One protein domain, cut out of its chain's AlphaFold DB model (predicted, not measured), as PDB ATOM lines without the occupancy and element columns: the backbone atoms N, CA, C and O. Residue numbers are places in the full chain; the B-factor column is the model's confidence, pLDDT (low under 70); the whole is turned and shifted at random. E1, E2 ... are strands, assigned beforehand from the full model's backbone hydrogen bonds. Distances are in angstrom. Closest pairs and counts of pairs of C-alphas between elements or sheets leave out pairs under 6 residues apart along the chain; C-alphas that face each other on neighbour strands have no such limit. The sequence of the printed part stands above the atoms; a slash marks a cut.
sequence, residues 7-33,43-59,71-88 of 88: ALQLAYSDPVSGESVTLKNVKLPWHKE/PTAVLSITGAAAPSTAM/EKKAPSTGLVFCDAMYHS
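What this domain is: This is residues 7 to 33, 43 to 59 and 71 to 88 of the 88 residues of an uncharacterized protein of Actinomadura physcomitrii (UniProt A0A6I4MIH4). The domain is one twisted sheet of four strands, in the order E2, E1, E3, E5, with E3 and E5 reaching well beyond the shorter pair E1 and E2. A fifth strand, E4, runs near the E5 side of the sheet but pairs with no named strand, and at the other side E2 bends and the chain turns away from the sheet. The printed part has 62 residues, with five named strands in the order E1 to E5 and no named helix; the class is all strand, and the sheet is antiparallel throughout. The whole is compact by its radius of gyration of the C-alphas, 12.1 A, though elongated in outline, with spans of 39 by 22 by 15 A.

How they stand to each other: E1, residues 7 to 13, and E2, residues 20 to 27, form a hairpin over a short link. They are antiparallel at 155 degrees between directions; C-alphas 11 and 22, which face each other, are 4.4 A apart, and N 10 and O 23 are within hydrogen-bond range at 2.9 A. E2 bends by 69 degrees at residue 24. On the other side of E1 is E3, residues 44 to 53, antiparallel at 166 degrees, with N 11 and O 50 at 2.8 A. E2 and E3 are apart. E5, residues 79 to 87, is the antiparallel neighbour of E3 at 168 degrees, with N 49 and O 82 at 2.8 A and N 45 and O 86 at 2.8 A. E2 and E5 are the edge strands. E4, residues 71 to 77, joins E5 by a tight link; the closest C-alphas of the two, those of Glu 71 and Ala 84, are 5.6 A apart, while their centres are 10.5 A apart. Residues 76 to 77 of E4 pair with residues 58 to 59, antiparallel. E4 is apart from E1 and from E2.

Where its parts are: E1 begins at C-alpha 7, (35.203, -10.177, -11.748), and is 17.0 A long; E2 is 19.4 A. E3, the longest strand with 10 residues, runs 30.0 A from Thr 44 at (19.212, -23.652, -31.554) to Ala 53. E4 measures 18.3 A. E5 measures 26.7 A and ends at C-alpha 87, (22.990, -23.385, -34.173).

The domain as a whole: The two C-alphas farthest apart, those of Pro 43 and Ser 56, are 39.4 A apart. Residues 34 to 42 are not printed, with 19.8 A between C-alphas 33 and 43; residues 60 to 70 are not printed, with 14.4 A between C-alphas 59 and 71. Of the links that are printed whole, none is long. The mean pLDDT of the printed part is 89.6, and residue 88, the chain's last, is the one residue under 70.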
ATOM      1  N   ALA A   7      36.643 -10.201 -11.905       82.75
ATOM      2  CA  ALA A   7      35.203 -10.177 -11.748       82.75
ATOM      3  C   ALA A   7      34.878 -10.592 -10.311       82.75
ATOM      4  O   ALA A   7      35.363 -11.609  -9.811       82.75
ATOM      5  N   LEU A   8      34.037  -9.814  -9.639       88.44
ATOM      6  CA  LEU A   8      33.490 -10.186  -8.336       88.44
ATOM      7  C   LEU A   8      32.619 -11.436  -8.473       88.44
ATOM      8  O   LEU A   8      32.653 -12.313  -7.609       88.44
ATOM      9  N   GLN A   9      31.888 -11.533  -9.584       93.62
ATOM     10  CA  GLN A   9      31.033 -12.664  -9.896       93.62
ATOM     11  C   GLN A   9      30.944 -12.884 -11.408       93.62
ATOM     12  O   GLN A   9      30.798 -11.931 -12.167       93.62
ATOM     13  N   LEU A  10      30.982 -14.146 -11.831       93.88
ATOM     14  CA  LEU A  10      30.521 -14.592 -13.143       93.88
ATOM     15  C   LEU A  10      29.382 -15.585 -12.931       93.88
ATOM     16  O   LEU A  10      29.482 -16.459 -12.072       93.88
ATOM     17  N   ALA A  11      28.316 -15.469 -13.705       94.81
ATOM     18  CA  ALA A  11      27.247 -16.452 -13.754       94.81
ATOM     19  C   ALA A  11      26.997 -16.842 -15.208       94.81
ATOM     20  O   ALA A  11      27.018 -15.976 -16.078       94.81
ATOM     21  N   TYR A  12      26.778 -18.122 -15.478       94.06
ATOM     22  CA  TYR A  12      26.411 -18.587 -16.810       94.06
ATOM     23  C   TYR A  12      25.480 -19.793 -16.738       94.06
ATOM     24  O   TYR A  12      25.497 -20.530 -15.753       94.06
ATOM     25  N   SER A  13      24.682 -20.000 -17.781       91.88
ATOM     26  CA  SER A  13      23.936 -21.247 -17.976       91.88
ATOM     27  C   SER A  13      24.773 -22.195 -18.825       91.88
ATOM     28  O   SER A  13      25.143 -21.846 -19.944       91.88
ATOM     29  N   ASP A  14      25.122 -23.363 -18.286       88.38
ATOM     30  CA  ASP A  14      25.852 -24.389 -19.024       88.38
ATOM     31  C   ASP A  14      24.977 -24.869 -20.194       88.38
ATOM     32  O   ASP A  14      23.861 -25.344 -19.966       88.38
ATOM     33  N   PRO A  15      25.434 -24.734 -21.449       86.94
ATOM     34  CA  PRO A  15      24.597 -25.041 -22.600       86.94
ATOM     35  C   PRO A  15      24.344 -26.550 -22.754       86.94
ATOM     36  O   PRO A  15      23.411 -26.936 -23.452       86.94
ATOM     37  N   VAL A  16      25.149 -27.400 -22.106       87.94
ATOM     38  CA  VAL A  16      25.111 -28.864 -22.219       87.94
ATOM     39  C   VAL A  16      24.220 -29.472 -21.144       87.94
ATOM     40  O   VAL A  16      23.391 -30.325 -21.454       87.94
ATOM     41  N   SER A  17      24.384 -29.052 -19.886       87.19
ATOM     42  CA  SER A  17      23.568 -29.562 -18.773       87.19
ATOM     43  C   SER A  17      22.314 -28.725 -18.504       87.19
ATOM     44  O   SER A  17      21.386 -29.207 -17.859       87.19
ATOM     45  N   GLY A  18      22.273 -27.477 -18.980       84.38
ATOM     46  CA  GLY A  18      21.236 -26.502 -18.638       84.38
ATOM     47  C   GLY A  18      21.364 -25.934 -17.220       84.38
ATOM     48  O   GLY A  18      20.514 -25.151 -16.795       84.38
ATOM     49  N   GLU A  19      22.397 -26.319 -16.469       90.00
ATOM     50  CA  GLU A  19      22.583 -25.873 -15.092       90.00
ATOM     51  C   GLU A  19      23.152 -24.456 -15.024       90.00
ATOM     52  O   GLU A  19      24.037 -24.065 -15.785       90.00
ATOM     53  N   SER A  20      22.677 -23.683 -14.053       93.19
ATOM     54  CA  SER A  20      23.237 -22.368 -13.759       93.19
ATOM     55  C   SER A  20      24.472 -22.499 -12.874       93.19
ATOM     56  O   SER A  20      24.403 -23.003 -11.753       93.19
ATOM     57  N   VAL A  21      25.596 -21.968 -13.344       95.12
ATOM     58  CA  VAL A  21      26.865 -21.925 -12.616       95.12
ATOM     59  C   VAL A  21      27.132 -20.503 -12.149       95.12
ATOM     60  O   VAL A  21      26.963 -19.546 -12.900       95.12
ATOM     61  N   THR A  22      27.576 -20.349 -10.901       96.31
ATOM     62  CA  THR A  22      28.029 -19.065 -10.348       96.31
ATOM     63  C   THR A  22      29.429 -19.208  -9.770       96.31
ATOM     64  O   THR A  22      29.671 -20.023  -8.883       96.31
ATOM     65  N   LEU A  23      30.346 -18.374 -10.249       94.62
ATOM     66  CA  LEU A  23      31.729 -18.280  -9.806       94.62
ATOM     67  C   LEU A  23      31.947 -16.921  -9.134       94.62
ATOM     68  O   LEU A  23      31.435 -15.905  -9.601       94.62
ATOM     69  N   LYS A  24      32.724 -16.882  -8.049       93.75
ATOM     70  CA  LYS A  24      33.060 -15.650  -7.314       93.75
ATOM     71  C   LYS A  24      34.555 -15.368  -7.394       93.75
ATOM     72  O   LYS A  24      35.346 -16.305  -7.443       93.75
ATOM     73  N   ASN A  25      34.930 -14.089  -7.347       90.69
ATOM     74  CA  ASN A  25      36.322 -13.616  -7.363       90.69
ATOM     75  C   ASN A  25      37.140 -14.200  -8.530       90.69
ATOM     76  O   ASN A  25      38.251 -14.703  -8.352       90.69
ATOM     77  N   VAL A  26      36.569 -14.166  -9.732       90.75
ATOM     78  CA  VAL A  26      37.176 -14.754 -10.924       90.75
ATOM     79  C   VAL A  26      38.253 -13.829 -11.473       90.75
ATOM     80  O   VAL A  26      38.002 -12.658 -11.756       90.75
ATOM     81  N   LYS A  27      39.460 -14.359 -11.675       89.88
ATOM     82  CA  LYS A  27      40.553 -13.632 -12.327       89.88
ATOM     83  C   LYS A  27      40.287 -13.496 -13.828       89.88
ATOM     84  O   LYS A  27      39.944 -14.480 -14.478       89.88
ATOM     85  N   LEU A  28      40.486 -12.297 -14.372       86.44
ATOM     86  CA  LEU A  28      40.348 -12.018 -15.801       86.44
ATOM     87  C   LEU A  28      41.720 -11.999 -16.510       86.44
ATOM     88  O   LEU A  28      42.718 -11.608 -15.892       86.44
ATOM     89  N   PRO A  29      41.786 -12.373 -17.806       90.06
ATOM     90  CA  PRO A  29      40.683 -12.899 -18.617       90.06
ATOM     91  C   PRO A  29      40.278 -14.314 -18.179       90.06
ATOM     92  O   PRO A  29      41.127 -15.137 -17.844       90.06
ATOM     93  N   TRP A  30      38.972 -14.576 -18.181       90.31
ATOM     94  CA  TRP A  30      38.405 -15.899 -17.927       90.31
ATOM     95  C   TRP A  30      37.955 -16.515 -19.248       90.31
ATOM     96  O   TRP A  30      37.369 -15.826 -20.079       90.31
ATOM     97  N   HIS A  31      38.234 -17.802 -19.428       92.81
ATOM     98  CA  HIS A  31      37.838 -18.570 -20.602       92.81
ATOM     99  C   HIS A  31      37.330 -19.940 -20.148       92.81
ATOM    100  O   HIS A  31      37.917 -20.571 -19.266       92.81
ATOM    101  N   LYS A  32      36.232 -20.386 -20.759       92.62
ATOM    102  CA  LYS A  32      35.660 -21.714 -20.602       92.62
ATOM    103  C   LYS A  32      35.187 -22.227 -21.957       92.62
ATOM    104  O   LYS A  32      34.441 -21.540 -22.647       92.62
ATOM    105  N   GLU A  33      35.601 -23.443 -22.283       93.12
ATOM    106  CA  GLU A  33      35.104 -24.188 -23.434       93.12
ATOM    107  C   GLU A  33      34.002 -25.145 -22.981       93.12
ATOM    108  O   GLU A  33      34.083 -25.752 -21.904       93.12
ATOM    109  N   PRO A  43      17.218 -26.756 -33.579       76.81
ATOM    110  CA  PRO A  43      18.546 -26.476 -34.107       76.81
ATOM    111  C   PRO A  43      19.292 -25.415 -33.292       76.81
ATOM    112  O   PRO A  43      20.408 -25.083 -33.652       76.81
ATOM    113  N   THR A  44      18.681 -24.826 -32.257       82.69
ATOM    114  CA  THR A  44      19.212 -23.652 -31.554       82.69
ATOM    115  C   THR A  44      19.566 -23.936 -30.099       82.69
ATOM    116  O   THR A  44      18.746 -24.432 -29.324       82.69
ATOM    117  N   ALA A  45      20.779 -23.541 -29.724       86.50
ATOM    118  CA  ALA A  45      21.276 -23.474 -28.359       86.50
ATOM    119  C   ALA A  45      21.353 -22.016 -27.888       86.50
ATOM    120  O   ALA A  45      21.441 -21.082 -28.693       86.50
ATOM    121  N   VAL A  46      21.320 -21.827 -26.569       88.12
ATOM    122  CA  VAL A  46      21.438 -20.515 -25.926       88.12
ATOM    123  C   VAL A  46      22.521 -20.580 -24.859       88.12
ATOM    124  O   VAL A  46      22.544 -21.508 -24.053       88.12
ATOM    125  N   LEU A  47      23.401 -19.584 -24.847       90.56
ATOM    126  CA  LEU A  47      24.385 -19.361 -23.796       90.56
ATOM    127  C   LEU A  47      24.213 -17.944 -23.256       90.56
ATOM    128  O   LEU A  47      24.435 -16.975 -23.977       90.56
ATOM    129  N   SER A  48      23.858 -17.847 -21.978       91.69
ATOM    130  CA  SER A  48      23.775 -16.583 -21.247       91.69
ATOM    131  C   SER A  48      24.907 -16.511 -20.231       91.69
ATOM    132  O   SER A  48      25.076 -17.428 -19.428       91.69
ATOM    133  N   ILE A  49      25.679 -15.425 -20.258       93.31
ATOM    134  CA  ILE A  49      26.782 -15.136 -19.339       93.31
ATOM    135  C   ILE A  49      26.586 -13.731 -18.777       93.31
ATOM    136  O   ILE A  49      26.452 -12.760 -19.514       93.31
ATOM    137  N   THR A  50      26.628 -13.607 -17.457       93.75
ATOM    138  CA  THR A  50      26.638 -12.331 -16.742       93.75
ATOM    139  C   THR A  50      27.937 -12.195 -15.965       93.75
ATOM    140  O   THR A  50      28.346 -13.119 -15.263       93.75
ATOM    141  N   GLY A  51      28.574 -11.031 -16.043       93.69
ATOM    142  CA  GLY A  51      29.730 -10.693 -15.224       93.69
ATOM    143  C   GLY A  51      29.500  -9.419 -14.431       93.69
ATOM    144  O   GLY A  51      29.050  -8.419 -14.980       93.69
ATOM    145  N   ALA A  52      29.859  -9.449 -13.150       92.88
ATOM    146  CA  ALA A  52      29.893  -8.290 -12.270       92.88
ATOM    147  C   ALA A  52      31.310  -8.075 -11.726       92.88
ATOM    148  O   ALA A  52      31.956  -9.010 -11.252       92.88
ATOM    149  N   ALA A  53      31.793  -6.840 -11.774       89.62
ATOM    150  CA  ALA A  53      33.069  -6.411 -11.218       89.62
ATOM    151  C   ALA A  53      32.902  -5.118 -10.423       89.62
ATOM    152  O   ALA A  53      31.818  -4.538 -10.351       89.62
ATOM    153  N   ALA A  54      33.994  -4.664  -9.809       87.69
ATOM    154  CA  ALA A  54      34.021  -3.350  -9.188       87.69
ATOM    155  C   ALA A  54      33.620  -2.258 -10.209       87.69
ATOM    156  O   ALA A  54      33.958  -2.386 -11.387       87.69
ATOM    157  N   PRO A  55      32.959  -1.164  -9.783       83.31
ATOM    158  CA  PRO A  55      32.488  -0.111 -10.690       83.31
ATOM    159  C   PRO A  55      33.572   0.533 -11.566       83.31
ATOM    160  O   PRO A  55      33.263   1.068 -12.622       83.31
ATOM    161  N   SER A  56      34.840   0.489 -11.151       84.62
ATOM    162  CA  SER A  56      35.984   1.006 -11.914       84.62
ATOM    163  C   SER A  56      36.608  -0.014 -12.876       84.62
ATOM    164  O   SER A  56      37.468   0.346 -13.678       84.62
ATOM    165  N   THR A  57      36.197  -1.281 -12.810       86.25
ATOM    166  CA  THR A  57      36.727  -2.355 -13.651       86.25
ATOM    167  C   THR A  57      35.874  -2.482 -14.907       86.25
ATOM    168  O   THR A  57      34.679  -2.774 -14.832       86.25
ATOM    169  N   ALA A  58      36.498  -2.289 -16.069       88.88
ATOM    170  CA  ALA A  58      35.876  -2.564 -17.356       88.88
ATOM    171  C   ALA A  58      35.956  -4.061 -17.689       88.88
ATOM    172  O   ALA A  58      37.012  -4.682 -17.543       88.88
ATOM    173  N   MET A  59      34.853  -4.631 -18.166       89.19
ATOM    174  CA  MET A  59      34.766  -6.013 -18.631       89.19
ATOM    175  C   MET A  59      33.992  -6.077 -19.935       89.19
ATOM    176  O   MET A  59      32.936  -5.467 -20.065       89.19
ATOM    177  N   GLU A  71      28.693 -13.712 -30.540       93.75
ATOM    178  CA  GLU A  71      28.344 -12.572 -29.695       93.75
ATOM    179  C   GLU A  71      29.620 -11.887 -29.205       93.75
ATOM    180  O   GLU A  71      30.598 -12.545 -28.841       93.75
ATOM    181  N   LYS A  72      29.620 -10.551 -29.188       94.12
ATOM    182  CA  LYS A  72      30.734  -9.756 -28.666       94.12
ATOM    183  C   LYS A  72      30.226  -8.469 -28.040       94.12
ATOM    184  O   LYS A  72      29.674  -7.606 -28.720       94.12
ATOM    185  N   LYS A  73      30.482  -8.301 -26.747       93.50
ATOM    186  CA  LYS A  73      30.222  -7.066 -26.011       93.50
ATOM    187  C   LYS A  73      31.521  -6.325 -25.754       93.50
ATOM    188  O   LYS A  73      32.460  -6.863 -25.162       93.50
ATOM    189  N   ALA A  74      31.554  -5.069 -26.196       90.31
ATOM    190  CA  ALA A  74      32.644  -4.159 -25.881       90.31
ATOM    191  C   ALA A  74      32.757  -3.964 -24.357       90.31
ATOM    192  O   ALA A  74      31.740  -4.043 -23.664       90.31
ATOM    193  N   PRO A  75      33.963  -3.698 -23.828       90.19
ATOM    194  CA  PRO A  75      34.138  -3.497 -22.401       90.19
ATOM    195  C   PRO A  75      33.268  -2.367 -21.839       90.19
ATOM    196  O   PRO A  75      33.359  -1.227 -22.290       90.19
ATOM    197  N   SER A  76      32.476  -2.682 -20.814       89.06
ATOM    198  CA  SER A  76      31.708  -1.732 -20.005       89.06
ATOM    199  C   SER A  76      32.097  -1.848 -18.534       89.06
ATOM    200  O   SER A  76      32.582  -2.881 -18.073       89.06
ATOM    201  N   THR A  77      31.933  -0.765 -17.779       89.62
ATOM    202  CA  THR A  77      32.268  -0.737 -16.352       89.62
ATOM    203  C   THR A  77      31.233  -1.472 -15.512       89.62
ATOM    204  O   THR A  77      30.030  -1.267 -15.678       89.62
ATOM    205  N   GLY A  78      31.701  -2.275 -14.556       85.69
ATOM    206  CA  GLY A  78      30.880  -2.862 -13.497       85.69
ATOM    207  C   GLY A  78      30.068  -4.092 -13.906       85.69
ATOM    208  O   GLY A  78      30.137  -5.097 -13.207       85.69
ATOM    209  N   LEU A  79      29.329  -4.055 -15.016       91.19
ATOM    210  CA  LEU A  79      28.474  -5.163 -15.462       91.19
ATOM    211  C   LEU A  79      28.646  -5.455 -16.953       91.19
ATOM    212  O   LEU A  79      28.829  -4.539 -17.756       91.19
ATOM    213  N   VAL A  80      28.534  -6.734 -17.314       93.50
ATOM    214  CA  VAL A  80      28.457  -7.216 -18.698       93.50
ATOM    215  C   VAL A  80      27.453  -8.366 -18.793       93.50
ATOM    216  O   VAL A  80      27.400  -9.218 -17.907       93.50
ATOM    217  N   PHE A  81      26.673  -8.388 -19.872       92.62
ATOM    218  CA  PHE A  81      25.710  -9.442 -20.192       92.62
ATOM    219  C   PHE A  81      25.942  -9.899 -21.631       92.62
ATOM    220  O   PHE A  81      25.944  -9.077 -22.548       92.62
ATOM    221  N   CYS A  82      26.155 -11.194 -21.816       92.12
ATOM    222  CA  CYS A  82      26.347 -11.846 -23.101       92.12
ATOM    223  C   CYS A  82      25.280 -12.911 -23.273       92.12
ATOM    224  O   CYS A  82      25.314 -13.918 -22.572       92.12
ATOM    225  N   ASP A  83      24.389 -12.701 -24.230       91.62
ATOM    226  CA  ASP A  83      23.388 -13.677 -24.630       91.62
ATOM    227  C   ASP A  83      23.678 -14.077 -26.072       91.62
ATOM    228  O   ASP A  83      23.572 -13.263 -26.987       91.62
ATOM    229  N   ALA A  84      24.084 -15.327 -26.264       91.12
ATOM    230  CA  ALA A  84      24.374 -15.891 -27.569       91.12
ATOM    231  C   ALA A  84      23.329 -16.952 -27.909       91.12
ATOM    232  O   ALA A  84      23.128 -17.900 -27.151       91.12
ATOM    233  N   MET A  85      22.701 -16.811 -29.074       89.25
ATOM    234  CA  MET A  85      21.893 -17.861 -29.690       89.25
ATOM    235  C   MET A  85      22.639 -18.372 -30.917       89.25
ATOM    236  O   MET A  85      23.024 -17.583 -31.779       89.25
ATOM    237  N   TYR A  86      22.860 -19.677 -30.994       85.94
ATOM    238  CA  TYR A  86      23.635 -20.287 -32.073       85.94
ATOM    239  C   TYR A  86      23.048 -21.631 -32.479       85.94
ATOM    240  O   TYR A  86      22.263 -22.223 -31.738       85.94
ATOM    241  N   HIS A  87      23.404 -22.080 -33.680       81.38
ATOM    242  CA  HIS A  87      22.990 -23.385 -34.173       81.38
ATOM    243  C   HIS A  87      24.020 -24.446 -33.790       81.38
ATOM    244  O   HIS A  87      25.218 -24.193 -33.932       81.38
ATOM    245  N   SER A  88      23.546 -25.589 -33.296       69.00
ATOM    246  CA  SER A  88      24.363 -26.748 -32.905       69.00
ATOM    247  C   SER A  88      24.212 -27.931 -33.846       69.00
ATOM    248  O   SER A  88      23.117 -28.067 -34.440       69.00
TER     249      SER A  88